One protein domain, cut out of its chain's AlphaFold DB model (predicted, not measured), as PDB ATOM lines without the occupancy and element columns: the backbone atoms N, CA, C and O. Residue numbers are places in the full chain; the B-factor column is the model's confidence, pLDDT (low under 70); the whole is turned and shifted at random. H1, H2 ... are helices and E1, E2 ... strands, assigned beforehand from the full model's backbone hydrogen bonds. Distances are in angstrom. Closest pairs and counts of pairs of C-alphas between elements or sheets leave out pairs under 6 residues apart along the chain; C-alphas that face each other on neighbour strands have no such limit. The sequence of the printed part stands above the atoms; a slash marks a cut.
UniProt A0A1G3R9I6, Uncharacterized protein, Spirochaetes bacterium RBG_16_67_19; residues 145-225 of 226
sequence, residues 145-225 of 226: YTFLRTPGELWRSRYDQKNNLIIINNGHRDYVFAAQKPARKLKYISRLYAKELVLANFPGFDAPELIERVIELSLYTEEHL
ATOM      1  N   TYR A 145     194.866 198.638  70.792       82.56
ATOM      2  CA  TYR A 145     194.493 198.224  69.436       82.56
ATOM      3  C   TYR A 145     194.230 196.728  69.346       82.56
ATOM      4  O   TYR A 145     194.817 195.932  70.076       82.56
ATOM      5  N   THR A 146     193.371 196.362  68.399       80.88
ATOM      6  CA  THR A 146     193.075 194.974  68.038       80.88
ATOM      7  C   THR A 146     192.988 194.827  66.519       80.88
ATOM      8  O   THR A 146     193.008 195.815  65.777       80.88
ATOM      9  N   PHE A 147     192.922 193.591  66.032       82.88
ATOM     10  CA  PHE A 147     192.818 193.289  64.610       82.88
ATOM     11  C   PHE A 147     191.457 192.698  64.269       82.88
ATOM     12  O   PHE A 147     191.004 191.760  64.916       82.88
ATOM     13  N   LEU A 148     190.863 193.180  63.179       73.94
ATOM     14  CA  LEU A 148     189.677 192.583  62.576       73.94
ATOM     15  C   LEU A 148     189.952 192.294  61.102       73.94
ATOM     16  O   LEU A 148     190.294 193.195  60.334       73.94
ATOM     17  N   ARG A 149     189.801 191.037  60.685       82.94
ATOM     18  CA  ARG A 149     190.093 190.634  59.307       82.94
ATOM     19  C   ARG A 149     188.899 190.872  58.402       82.94
ATOM     20  O   ARG A 149     187.985 190.059  58.374       82.94
ATOM     21  N   THR A 150     188.979 191.927  57.593       82.75
ATOM     22  CA  THR A 150     187.913 192.291  56.643       82.75
ATOM     23  C   THR A 150     188.504 192.586  55.255       82.75
ATOM     24  O   THR A 150     188.674 193.746  54.877       82.75
ATOM     25  N   PRO A 151     188.925 191.558  54.493       86.88
ATOM     26  CA  PRO A 151     189.488 191.744  53.156       86.88
ATOM     27  C   PRO A 151     188.457 192.350  52.198       86.88
ATOM     28  O   PRO A 151     187.276 192.035  52.284       86.88
ATOM     29  N   GLY A 152     188.901 193.198  51.269       88.25
ATOM     30  CA  GLY A 152     188.027 193.864  50.289       88.25
ATOM     31  C   GLY A 152     187.414 195.182  50.774       88.25
ATOM     32  O   GLY A 152     187.093 196.037  49.955       88.25
ATOM     33  N   GLU A 153     187.352 195.401  52.085       90.50
ATOM     34  CA  GLU A 153     186.945 196.682  52.658       90.50
ATOM     35  C   GLU A 153     188.002 197.778  52.443       90.50
ATOM     36  O   GLU A 153     189.204 197.517  52.507       90.50
ATOM     37  N   LEU A 154     187.560 199.027  52.243       92.56
ATOM     38  CA  LEU A 154     188.442 200.182  51.984       92.56
ATOM     39  C   LEU A 154     188.990 200.849  53.258       92.56
ATOM     40  O   LEU A 154     189.930 201.651  53.202       92.56
ATOM     41  N   TRP A 155     188.396 200.556  54.416       93.81
ATOM     42  CA  TRP A 155     188.818 201.135  55.686       93.81
ATOM     43  C   TRP A 155     190.049 200.403  56.243       93.81
ATOM     44  O   TRP A 155     190.176 199.181  56.152       93.81
ATOM     45  N   ARG A 156     190.971 201.177  56.824       96.12
ATOM     46  CA  ARG A 156     192.252 200.688  57.374       96.12
ATOM     47  C   ARG A 156     192.216 200.541  58.891       96.12
ATOM     48  O   ARG A 156     192.766 199.591  59.435       96.12
ATOM     49  N   SER A 157     191.556 201.482  59.554       95.81
ATOM     50  CA  SER A 157     191.308 201.474  60.992       95.81
ATOM     51  C   SER A 157     190.016 202.214  61.318       95.81
ATOM     52  O   SER A 157     189.560 203.021  60.496       95.81
ATOM     53  N   ARG A 158     189.445 201.914  62.486       93.25
ATOM     54  CA  ARG A 158     188.326 202.630  63.106       93.25
ATOM     55  C   ARG A 158     188.557 202.724  64.605       93.25
ATOM     56  O   ARG A 158     189.057 201.768  65.200       93.25
ATOM     57  N   TYR A 159     188.160 203.835  65.205       90.75
ATOM     58  CA  TYR A 159     188.181 203.992  66.648       90.75
ATOM     59  C   TYR A 159     186.846 203.600  67.281       90.75
ATOM     60  O   TYR A 159     185.807 204.195  66.999       90.75
ATOM     61  N   ASP A 160     186.886 202.599  68.152       81.06
ATOM     62  CA  ASP A 160     185.797 202.266  69.056       81.06
ATOM     63  C   ASP A 160     185.966 203.058  70.356       81.06
ATOM     64  O   ASP A 160     186.712 202.678  71.264       81.06
ATOM     65  N   GLN A 161     185.261 204.187  70.435       76.31
ATOM     66  CA  GLN A 161     185.310 205.080  71.590       76.31
ATOM     67  C   GLN A 161     184.704 204.448  72.852       76.31
ATOM     68  O   GLN A 161     185.136 204.777  73.957       76.31
ATOM     69  N   LYS A 162     183.736 203.526  72.716       71.75
ATOM     70  CA  LYS A 162     183.102 202.847  73.861       71.75
ATOM     71  C   LYS A 162     184.120 201.961  74.580       71.75
ATOM     72  O   LYS A 162     184.145 201.930  75.811       71.75
ATOM     73  N   ASN A 163     184.966 201.286  73.805       63.44
ATOM     74  CA  ASN A 163     185.957 200.341  74.315       63.44
ATOM     75  C   ASN A 163     187.383 200.912  74.395       63.44
ATOM     76  O   ASN A 163     188.271 200.230  74.893       63.44
ATOM     77  N   ASN A 164     187.605 202.159  73.956       78.88
ATOM     78  CA  ASN A 164     188.929 202.788  73.859       78.88
ATOM     79  C   ASN A 164     189.922 201.938  73.033       78.88
ATOM     80  O   ASN A 164     191.096 201.783  73.387       78.88
ATOM     81  N   LEU A 165     189.432 201.366  71.925       82.12
ATOM     82  CA  LEU A 165     190.179 200.453  71.060       82.12
ATOM     83  C   LEU A 165     190.229 200.953  69.621       82.12
ATOM     84  O   LEU A 165     189.214 201.280  69.012       82.12
ATOM     85  N   ILE A 166     191.421 200.942  69.036       86.50
ATOM     86  CA  ILE A 166     191.605 201.125  67.601       86.50
ATOM     87  C   ILE A 166     191.559 199.754  66.931       86.50
ATOM     88  O   ILE A 166     192.434 198.908  67.117       86.50
ATOM     89  N   ILE A 167     190.532 199.535  66.122       85.44
ATOM     90  CA  ILE A 167     190.357 198.311  65.347       85.44
ATOM     91  C   ILE A 167     191.099 198.493  64.027       85.44
ATOM     92  O   ILE A 167     190.783 199.401  63.258       85.44
ATOM     93  N   ILE A 168     192.078 197.635  63.744       90.62
ATOM     94  CA  ILE A 168     192.879 197.672  62.514       90.62
ATOM     95  C   ILE A 168     192.425 196.562  61.571       90.62
ATOM     96  O   ILE A 168     192.385 195.387  61.947       90.62
ATOM     97  N   ASN A 169     192.146 196.918  60.316       89.50
ATOM     98  CA  ASN A 169     191.806 195.942  59.291       89.50
ATOM     99  C   ASN A 169     193.061 195.202  58.812       89.50
ATOM    100  O   ASN A 169     193.747 195.645  57.886       89.50
ATOM    101  N   ASN A 170     193.355 194.046  59.406       85.75
ATOM    102  CA  ASN A 170     194.505 193.236  58.997       85.75
ATOM    103  C   ASN A 170     194.283 192.476  57.669       85.75
ATOM    104  O   ASN A 170     195.217 191.866  57.152       85.75
ATOM    105  N   GLY A 171     193.072 192.534  57.100       79.12
ATOM    106  CA  GLY A 171     192.748 192.044  55.758       79.12
ATOM    107  C   GLY A 171     192.977 193.071  54.643       79.12
ATOM    108  O   GLY A 171     192.931 192.707  53.468       79.12
ATOM    109  N   HIS A 172     193.235 194.339  54.979       95.75
ATOM    110  CA  HIS A 172     193.463 195.398  53.996       95.75
ATOM    111  C   HIS A 172     194.826 195.238  53.295       95.75
ATOM    112  O   HIS A 172     195.836 194.942  53.939       95.75
ATOM    113  N   ARG A 173     194.887 195.518  51.981       95.31
ATOM    114  CA  ARG A 173     196.113 195.405  51.155       95.31
ATOM    115  C   ARG A 173     197.325 196.119  51.762       95.31
ATOM    116  O   ARG A 173     198.424 195.571  51.776       95.31
ATOM    117  N   ASP A 174     197.115 197.311  52.314       95.75
ATOM    118  CA  ASP A 174     198.186 198.106  52.925       95.75
ATOM    119  C   ASP A 174     198.725 197.465  54.206       95.75
ATOM    120  O   ASP A 174     199.932 197.508  54.430       95.75
ATOM    121  N   TYR A 175     197.870 196.831  55.021       94.50
ATOM    122  CA  TYR A 175     198.338 196.110  56.204       94.50
ATOM    123  C   TYR A 175     199.151 194.887  55.791       94.50
ATOM    124  O   TYR A 175     200.236 194.676  56.323       94.50
ATOM    125  N   VAL A 176     198.672 194.114  54.810       92.38
ATOM    126  CA  VAL A 176     199.400 192.947  54.284       92.38
ATOM    127  C   VAL A 176     200.775 193.365  53.756       92.38
ATOM    128  O   VAL A 176     201.784 192.751  54.101       92.38
ATOM    129  N   PHE A 177     200.845 194.457  52.992       95.44
ATOM    130  CA  PHE A 177     202.105 195.028  52.512       95.44
ATOM    131  C   PHE A 177     203.007 195.539  53.653       95.44
ATOM    132  O   PHE A 177     204.231 195.355  53.627       95.44
ATOM    133  N   ALA A 178     202.424 196.182  54.668       94.06
ATOM    134  CA  ALA A 178     203.150 196.692  55.826       94.06
ATOM    135  C   ALA A 178     203.716 195.569  56.706       94.06
ATOM    136  O   ALA A 178     204.859 195.656  57.158       94.06
ATOM    137  N   ALA A 179     202.945 194.497  56.900       88.19
ATOM    138  CA  ALA A 179     203.255 193.369  57.770       88.19
ATOM    139  C   ALA A 179     204.465 192.543  57.309       88.19
ATOM    140  O   ALA A 179     205.065 191.858  58.132       88.19
ATOM    141  N   GLN A 180     204.870 192.657  56.038       91.19
ATOM    142  CA  GLN A 180     206.045 191.970  55.485       91.19
ATOM    143  C   GLN A 180     207.359 192.310  56.206       91.19
ATOM    144  O   GLN A 180     208.302 191.526  56.157       91.19
ATOM    145  N   LYS A 181     207.460 193.487  56.840       92.69
ATOM    146  CA  LYS A 181     208.651 193.899  57.599       92.69
ATOM    147  C   LYS A 181     208.237 194.444  58.969       92.69
ATOM    148  O   LYS A 181     207.443 195.384  58.993       92.69
ATOM    149  N   PRO A 182     208.809 193.972  60.095       85.31
ATOM    150  CA  PRO A 182     208.415 194.422  61.437       85.31
ATOM    151  C   PRO A 182     208.479 195.943  61.628       85.31
ATOM    152  O   PRO A 182     207.513 196.548  62.087       85.31
ATOM    153  N   ALA A 183     209.563 196.584  61.177       90.56
ATOM    154  CA  ALA A 183     209.710 198.038  61.250       90.56
ATOM    155  C   ALA A 183     208.648 198.783  60.422       90.56
ATOM    156  O   ALA A 183     208.120 199.810  60.842       90.56
ATOM    157  N   ARG A 184     208.288 198.256  59.243       93.62
ATOM    158  CA  ARG A 184     207.242 198.839  58.388       93.62
ATOM    159  C   ARG A 184     205.860 198.651  59.013       93.62
ATOM    160  O   ARG A 184     205.075 199.593  59.008       93.62
ATOM    161  N   LYS A 185     205.589 197.472  59.578       89.56
ATOM    162  CA  LYS A 185     204.356 197.159  60.306       89.56
ATOM    163  C   LYS A 185     204.146 198.124  61.467       89.56
ATOM    164  O   LYS A 185     203.068 198.694  61.579       89.56
ATOM    165  N   LEU A 186     205.179 198.338  62.282       89.31
ATOM    166  CA  LEU A 186     205.128 199.272  63.404       89.31
ATOM    167  C   LEU A 186     204.809 200.689  62.918       89.31
ATOM    168  O   LEU A 186     203.800 201.254  63.321       89.31
ATOM    169  N   LYS A 187     205.583 201.207  61.955       93.06
ATOM    170  CA  LYS A 187     205.347 202.533  61.361       93.06
ATOM    171  C   LYS A 187     203.956 202.671  60.729       93.06
ATOM    172  O   LYS A 187     203.401 203.764  60.692       93.06
ATOM    173  N   TYR A 188     203.398 201.595  60.181       94.88
ATOM    174  CA  TYR A 188     202.041 201.592  59.636       94.88
ATOM    175  C   TYR A 188     200.990 201.698  60.745       94.88
ATOM    176  O   TYR A 188     200.138 202.580  60.686       94.88
ATOM    177  N   ILE A 189     201.091 200.858  61.780       91.38
ATOM    178  CA  ILE A 189     200.185 200.882  62.938       91.38
ATOM    179  C   ILE A 189     200.235 202.250  63.631       91.38
ATOM    180  O   ILE A 189     199.185 202.818  63.918       91.38
ATOM    181  N   SER A 190     201.424 202.825  63.816       92.06
ATOM    182  CA  SER A 190     201.597 204.157  64.408       92.06
ATOM    183  C   SER A 190     200.869 205.263  63.635       92.06
ATOM    184  O   SER A 190     200.241 206.122  64.246       92.06
ATOM    185  N   ARG A 191     200.873 205.221  62.294       95.31
ATOM    186  CA  ARG A 191     200.126 206.193  61.469       95.31
ATOM    187  C   ARG A 191     198.616 206.021  61.581       95.31
ATOM    188  O   ARG A 191     197.887 207.008  61.586       95.31
ATOM    189  N   LEU A 192     198.138 204.780  61.693       95.12
ATOM    190  CA  LEU A 192     196.720 204.520  61.950       95.12
ATOM    191  C   LEU A 192     196.304 205.059  63.322       95.12
ATOM    192  O   LEU A 192     195.255 205.685  63.425       95.12
ATOM    193  N   TYR A 193     197.162 204.902  64.330       92.75
ATOM    194  CA  TYR A 193     196.984 205.517  65.644       92.75
ATOM    195  C   TYR A 193     196.870 207.033  65.571       92.75
ATOM    196  O   TYR A 193     195.906 207.592  66.087       92.75
ATOM    197  N   ALA A 194     197.818 207.690  64.901       93.69
ATOM    198  CA  ALA A 194     197.801 209.140  64.752       93.69
ATOM    199  C   ALA A 194     196.494 209.618  64.102       93.69
ATOM    200  O   ALA A 194     195.847 210.530  64.612       93.69
ATOM    201  N   LYS A 195     196.057 208.940  63.032       94.94
ATOM    202  CA  LYS A 195     194.793 209.235  62.350       94.94
ATOM    203  C   LYS A 195     193.589 209.137  63.295       94.94
ATOM    204  O   LYS A 195     192.812 210.081  63.375       94.94
ATOM    205  N   GLU A 196     193.422 208.017  64.000       95.25
ATOM    206  CA  GLU A 196     192.270 207.825  64.899       95.25
ATOM    207  C   GLU A 196     192.284 208.793  66.089       95.25
ATOM    208  O   GLU A 196     191.242 209.324  66.466       95.25
ATOM    209  N   LEU A 197     193.462 209.068  66.658       91.25
ATOM    210  CA  LEU A 197     193.602 210.010  67.765       91.25
ATOM    211  C   LEU A 197     193.253 211.434  67.350       91.25
ATOM    212  O   LEU A 197     192.580 212.131  68.102       91.25
ATOM    213  N   VAL A 198     193.685 211.872  66.171       91.69
ATOM    214  CA  VAL A 198     193.340 213.207  65.675       91.69
ATOM    215  C   VAL A 198     191.832 213.322  65.460       91.69
ATOM    216  O   VAL A 198     191.217 214.258  65.962       91.69
ATOM    217  N   LEU A 199     191.211 212.333  64.811       91.00
ATOM    218  CA  LEU A 199     189.759 212.332  64.605       91.00
ATOM    219  C   LEU A 199     188.976 212.364  65.927       91.00
ATOM    220  O   LEU A 199     187.946 213.025  66.012       91.00
ATOM    221  N   ALA A 200     189.468 211.679  66.961       88.31
ATOM    222  CA  ALA A 200     188.816 211.631  68.265       88.31
ATOM    223  C   ALA A 200     189.002 212.908  69.104       88.31
ATOM    224  O   ALA A 200     188.101 213.279  69.853       88.31
ATOM    225  N   ASN A 201     190.168 213.559  69.018       84.75
ATOM    226  CA  ASN A 201     190.514 214.702  69.872       84.75
ATOM    227  C   ASN A 201     190.116 216.061  69.283       84.75
ATOM    228  O   ASN A 201     190.027 217.029  70.035       84.75
ATOM    229  N   PHE A 202     189.861 216.143  67.975       87.25
ATOM    230  CA  PHE A 202     189.508 217.390  67.291       87.25
ATOM    231  C   PHE A 202     188.110 217.316  66.646       87.25
ATOM    232  O   PHE A 202     187.980 217.445  65.425       87.25
ATOM    233  N   PRO A 203     187.034 217.091  67.430       85.00
ATOM    234  CA  PRO A 203     185.683 217.100  66.886       85.00
ATOM    235  C   PRO A 203     185.329 218.502  66.365       85.00
ATOM    236  O   PRO A 203     185.520 219.498  67.058       85.00
ATOM    237  N   GLY A 204     184.785 218.572  65.149       83.44
ATOM    238  CA  GLY A 204     184.358 219.825  64.515       83.44
ATOM    239  C   GLY A 204     185.400 220.501  63.621       83.44
ATOM    240  O   GLY A 204     185.057 221.486  62.976       83.44
ATOM    241  N   PHE A 205     186.624 219.969  63.548       89.81
ATOM    242  CA  PHE A 205     187.634 220.405  62.578       89.81
ATOM    243  C   PHE A 205     187.266 219.929  61.170       89.81
ATOM    244  O   PHE A 205     186.673 218.854  61.001       89.81
ATOM    245  N   ASP A 206     187.632 220.714  60.161       91.69
ATOM    246  CA  ASP A 206     187.448 220.328  58.768       91.69
ATOM    247  C   ASP A 206     188.550 219.363  58.279       91.69
ATOM    248  O   ASP A 206     189.522 219.051  58.973       91.69
ATOM    249  N   ALA A 207     188.376 218.803  57.078       92.38
ATOM    250  CA  ALA A 207     189.317 217.812  56.555       92.38
ATOM    251  C   ALA A 207     190.756 218.359  56.389       92.38
ATOM    252  O   ALA A 207     191.680 217.653  56.803       92.38
ATOM    253  N   PRO A 208     190.985 219.563  55.826       96.31
ATOM    254  CA  PRO A 208     192.307 220.191  55.814       96.31
ATOM    255  C   PRO A 208     192.949 220.301  57.201       96.31
ATOM    256  O   PRO A 208     194.082 219.856  57.382       96.31
ATOM    257  N   GLU A 209     192.229 220.819  58.196       88.75
ATOM    258  CA  GLU A 209     192.765 221.019  59.543       88.75
ATOM    259  C   GLU A 209     193.127 219.689  60.222       88.75
ATOM    260  O   GLU A 209     194.173 219.571  60.869       88.75
ATOM    261  N   LEU A 210     192.300 218.654  60.040       91.62
ATOM    262  CA  LEU A 210     192.584 217.308  60.539       91.62
ATOM    263  C   LEU A 210     193.848 216.721  59.899       91.62
ATOM    264  O   LEU A 210     194.643 216.076  60.586       91.62
ATOM    265  N   ILE A 211     194.064 216.946  58.601       95.56
ATOM    266  CA  ILE A 211     195.266 216.468  57.906       95.56
ATOM    267  C   ILE A 211     196.520 217.139  58.479       95.56
ATOM    268  O   ILE A 211     197.492 216.434  58.756       95.56
ATOM    269  N   GLU A 212     196.482 218.447  58.748       96.12
ATOM    270  CA  GLU A 212     197.595 219.164  59.393       96.12
ATOM    271  C   GLU A 212     197.945 218.558  60.761       96.12
ATOM    272  O   GLU A 212     199.111 218.284  61.054       96.12
ATOM    273  N   ARG A 213     196.932 218.255  61.587       93.25
ATOM    274  CA  ARG A 213     197.140 217.605  62.893       93.25
ATOM    275  C   ARG A 213     197.735 216.196  62.758       93.25
ATOM    276  O   ARG A 213     198.573 215.803  63.571       93.25
ATOM    277  N   VAL A 214     197.329 215.421  61.746       94.56
ATOM    278  CA  VAL A 214     197.901 214.085  61.488       94.56
ATOM    279  C   VAL A 214     199.362 214.181  61.058       94.56
ATOM    280  O   VAL A 214     200.163 213.350  61.494       94.56
ATOM    281  N   ILE A 215     199.720 215.164  60.227       94.62
ATOM    282  CA  ILE A 215     201.106 215.401  59.803       94.62
ATOM    283  C   ILE A 215     201.969 215.728  61.021       94.62
ATOM    284  O   ILE A 215     202.985 215.068  61.241       94.62
ATOM    285  N   GLU A 216     201.522 216.679  61.845       92.69
ATOM    286  CA  GLU A 216     202.204 217.071  63.077       92.69
ATOM    287  C   GLU A 216     202.438 215.866  63.999       92.69
ATOM    288  O   GLU A 216     203.574 215.565  64.370       92.69
ATOM    289  N   LEU A 217     201.380 215.116  64.322       91.62
ATOM    290  CA  LEU A 217     201.484 213.969  65.225       91.62
ATOM    291  C   LEU A 217     202.349 212.841  64.643       91.62
ATOM    292  O   LEU A 217     203.085 212.174  65.376       91.62
ATOM    293  N   SER A 218     202.287 212.622  63.329       90.25
ATOM    294  CA  SER A 218     203.112 211.612  62.661       90.25
ATOM    295  C   SER A 218     204.596 211.960  62.738       90.25
ATOM    296  O   SER A 218     205.393 211.063  63.009       90.25
ATOM    297  N   LEU A 219     204.960 213.236  62.575       91.12
ATOM    298  CA  LEU A 219     206.342 213.701  62.697       91.12
ATOM    299  C   LEU A 219     206.904 213.407  64.097       91.12
ATOM    300  O   LEU A 219     207.931 212.739  64.213       91.12
ATOM    301  N   TYR A 220     206.182 213.794  65.154       86.88
ATOM    302  CA  TYR A 220     206.588 213.497  66.534       86.88
ATOM    303  C   TYR A 220     206.726 211.996  66.794       86.88
ATOM    304  O   TYR A 220     207.647 211.549  67.481       86.88
ATOM    305  N   THR A 221     205.813 211.196  66.238       84.88
ATOM    306  CA  THR A 221     205.838 209.744  66.424       84.88
ATOM    307  C   THR A 221     207.061 209.119  65.747       84.88
ATOM    308  O   THR A 221     207.673 208.208  66.301       84.88
ATOM    309  N   GLU A 222     207.455 209.605  64.570       86.00
ATOM    310  CA  GLU A 222     208.615 209.093  63.836       86.00
ATOM    311  C   GLU A 222     209.946 209.346  64.555       86.00
ATOM    312  O   GLU A 222     210.798 208.458  64.555       86.00
ATOM    313  N   GLU A 223     210.109 210.487  65.233       84.06
ATOM    314  CA  GLU A 223     211.320 210.793  66.015       84.06
ATOM    315  C   GLU A 223     211.566 209.795  67.161       84.06
ATOM    316  O   GLU A 223     212.715 209.528  67.535       84.06
ATOM    317  N   HIS A 224     210.487 209.216  67.690       77.75
ATOM    318  CA  HIS A 224     210.497 208.326  68.853       77.75
ATOM    319  C   HIS A 224     210.397 206.836  68.484       77.75
ATOM    320  O   HIS A 224     210.522 205.971  69.351       77.75
ATOM    321  N   LEU A 225     210.218 206.515  67.199       75.75
ATOM    322  CA  LEU A 225     210.241 205.155  66.661       75.75
ATOM    323  C   LEU A 225     211.660 204.807  66.176       75.75
ATOM    324  O   LEU A 225     211.933 204.841  64.972       75.75
TER     325      LEU A 225
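Overview. This is residues 145 to 225 of the 226 residues of an uncharacterized protein of Spirochaetes bacterium RBG_16_67_19 (UniProt A0A1G3R9I6). One long helix, H2, runs through the middle of this domain, with a small three-stranded sheet packed on one side of it and a second long helix, H3, folding back along it on a side away from the sheet. H2 runs slantwise over one face of the sheet and the other face is bare, while the short helix H1 packs on H2 near its first end. The printed part has 81 residues, with three named strands and three named helices in the order E1 E2 E3 H1 H2 H3. The sheet is mixed, in the order E1 E3 E2, and the class is mixed, helices and strands. The whole is compact, with a radius of gyration of the C-alphas of 12.9 A, and rounded, spanning 33 by 30 by 22 A.

Arrangement. The sheet has E3, residues 165 to 169, as its inner strand, with E1, residues 145 to 148, and E2, residues 157 to 160, as its edge strands. E1 and E3 are parallel at 37 degrees; N 146 and O 166 are within hydrogen-bond range at 3.0 A. E2 and E3 form a hairpin, antiparallel at 153 degrees, with N 160 and O 165 at 2.8 A. H2, residues 182 to 201, is on the sheet in two layers, helix on one face of a sheet, at a height over the sheet of 8.6 A. It lies over E3 and E2, slantwise to the strands, at 52 degrees to E3 on the local plane; the C-alphas of Tyr 159 and Glu 196, the closest of E2 and H2, are 5.9 A apart. H3, residues 207 to 224, touches H2 and forms a helical hairpin with it, opposite ways at a steep tilt of 42 degrees; their closest C-alphas, of Lys 195 and Val 214, are 5.8 A apart. H1, residues 173 to 179, touches H2 at residues 184 to 188 alone, opposite ways at a steep tilt of 58 degrees, with the closest C-alphas, of Ala 178 and Lys 185, 4.7 A apart. H1 and H3 are not on the sheet, and they are apart. Every O i to N i+4 pair is within hydrogen-bond range in H1 and H2, and 13 of 14 are in H3.

Along the chain. E3 is 12.7 A from first to last C-alpha, E1 10.1 A and E2 9.8 A. E1 begins at C-alpha 145, (194.493, 198.224, 69.436). H2 is 28.3 A long and begins at C-alpha 182, (208.415, 194.422, 61.437). H3 is 26.3 A long and ends at C-alpha 224, (210.497, 208.326, 68.853); H1 is 9.9 A long.

Size, cuts and confidence. The C-alphas of Gln 180 and Gly 204, the two farthest apart, are 36.4 A from each other. The printed part has no cut and no long link; the link from E1 to E2 is short, and the others are tight. The mean pLDDT of the printed part is 88.8, and one printed residue, Asn 163, is under 70.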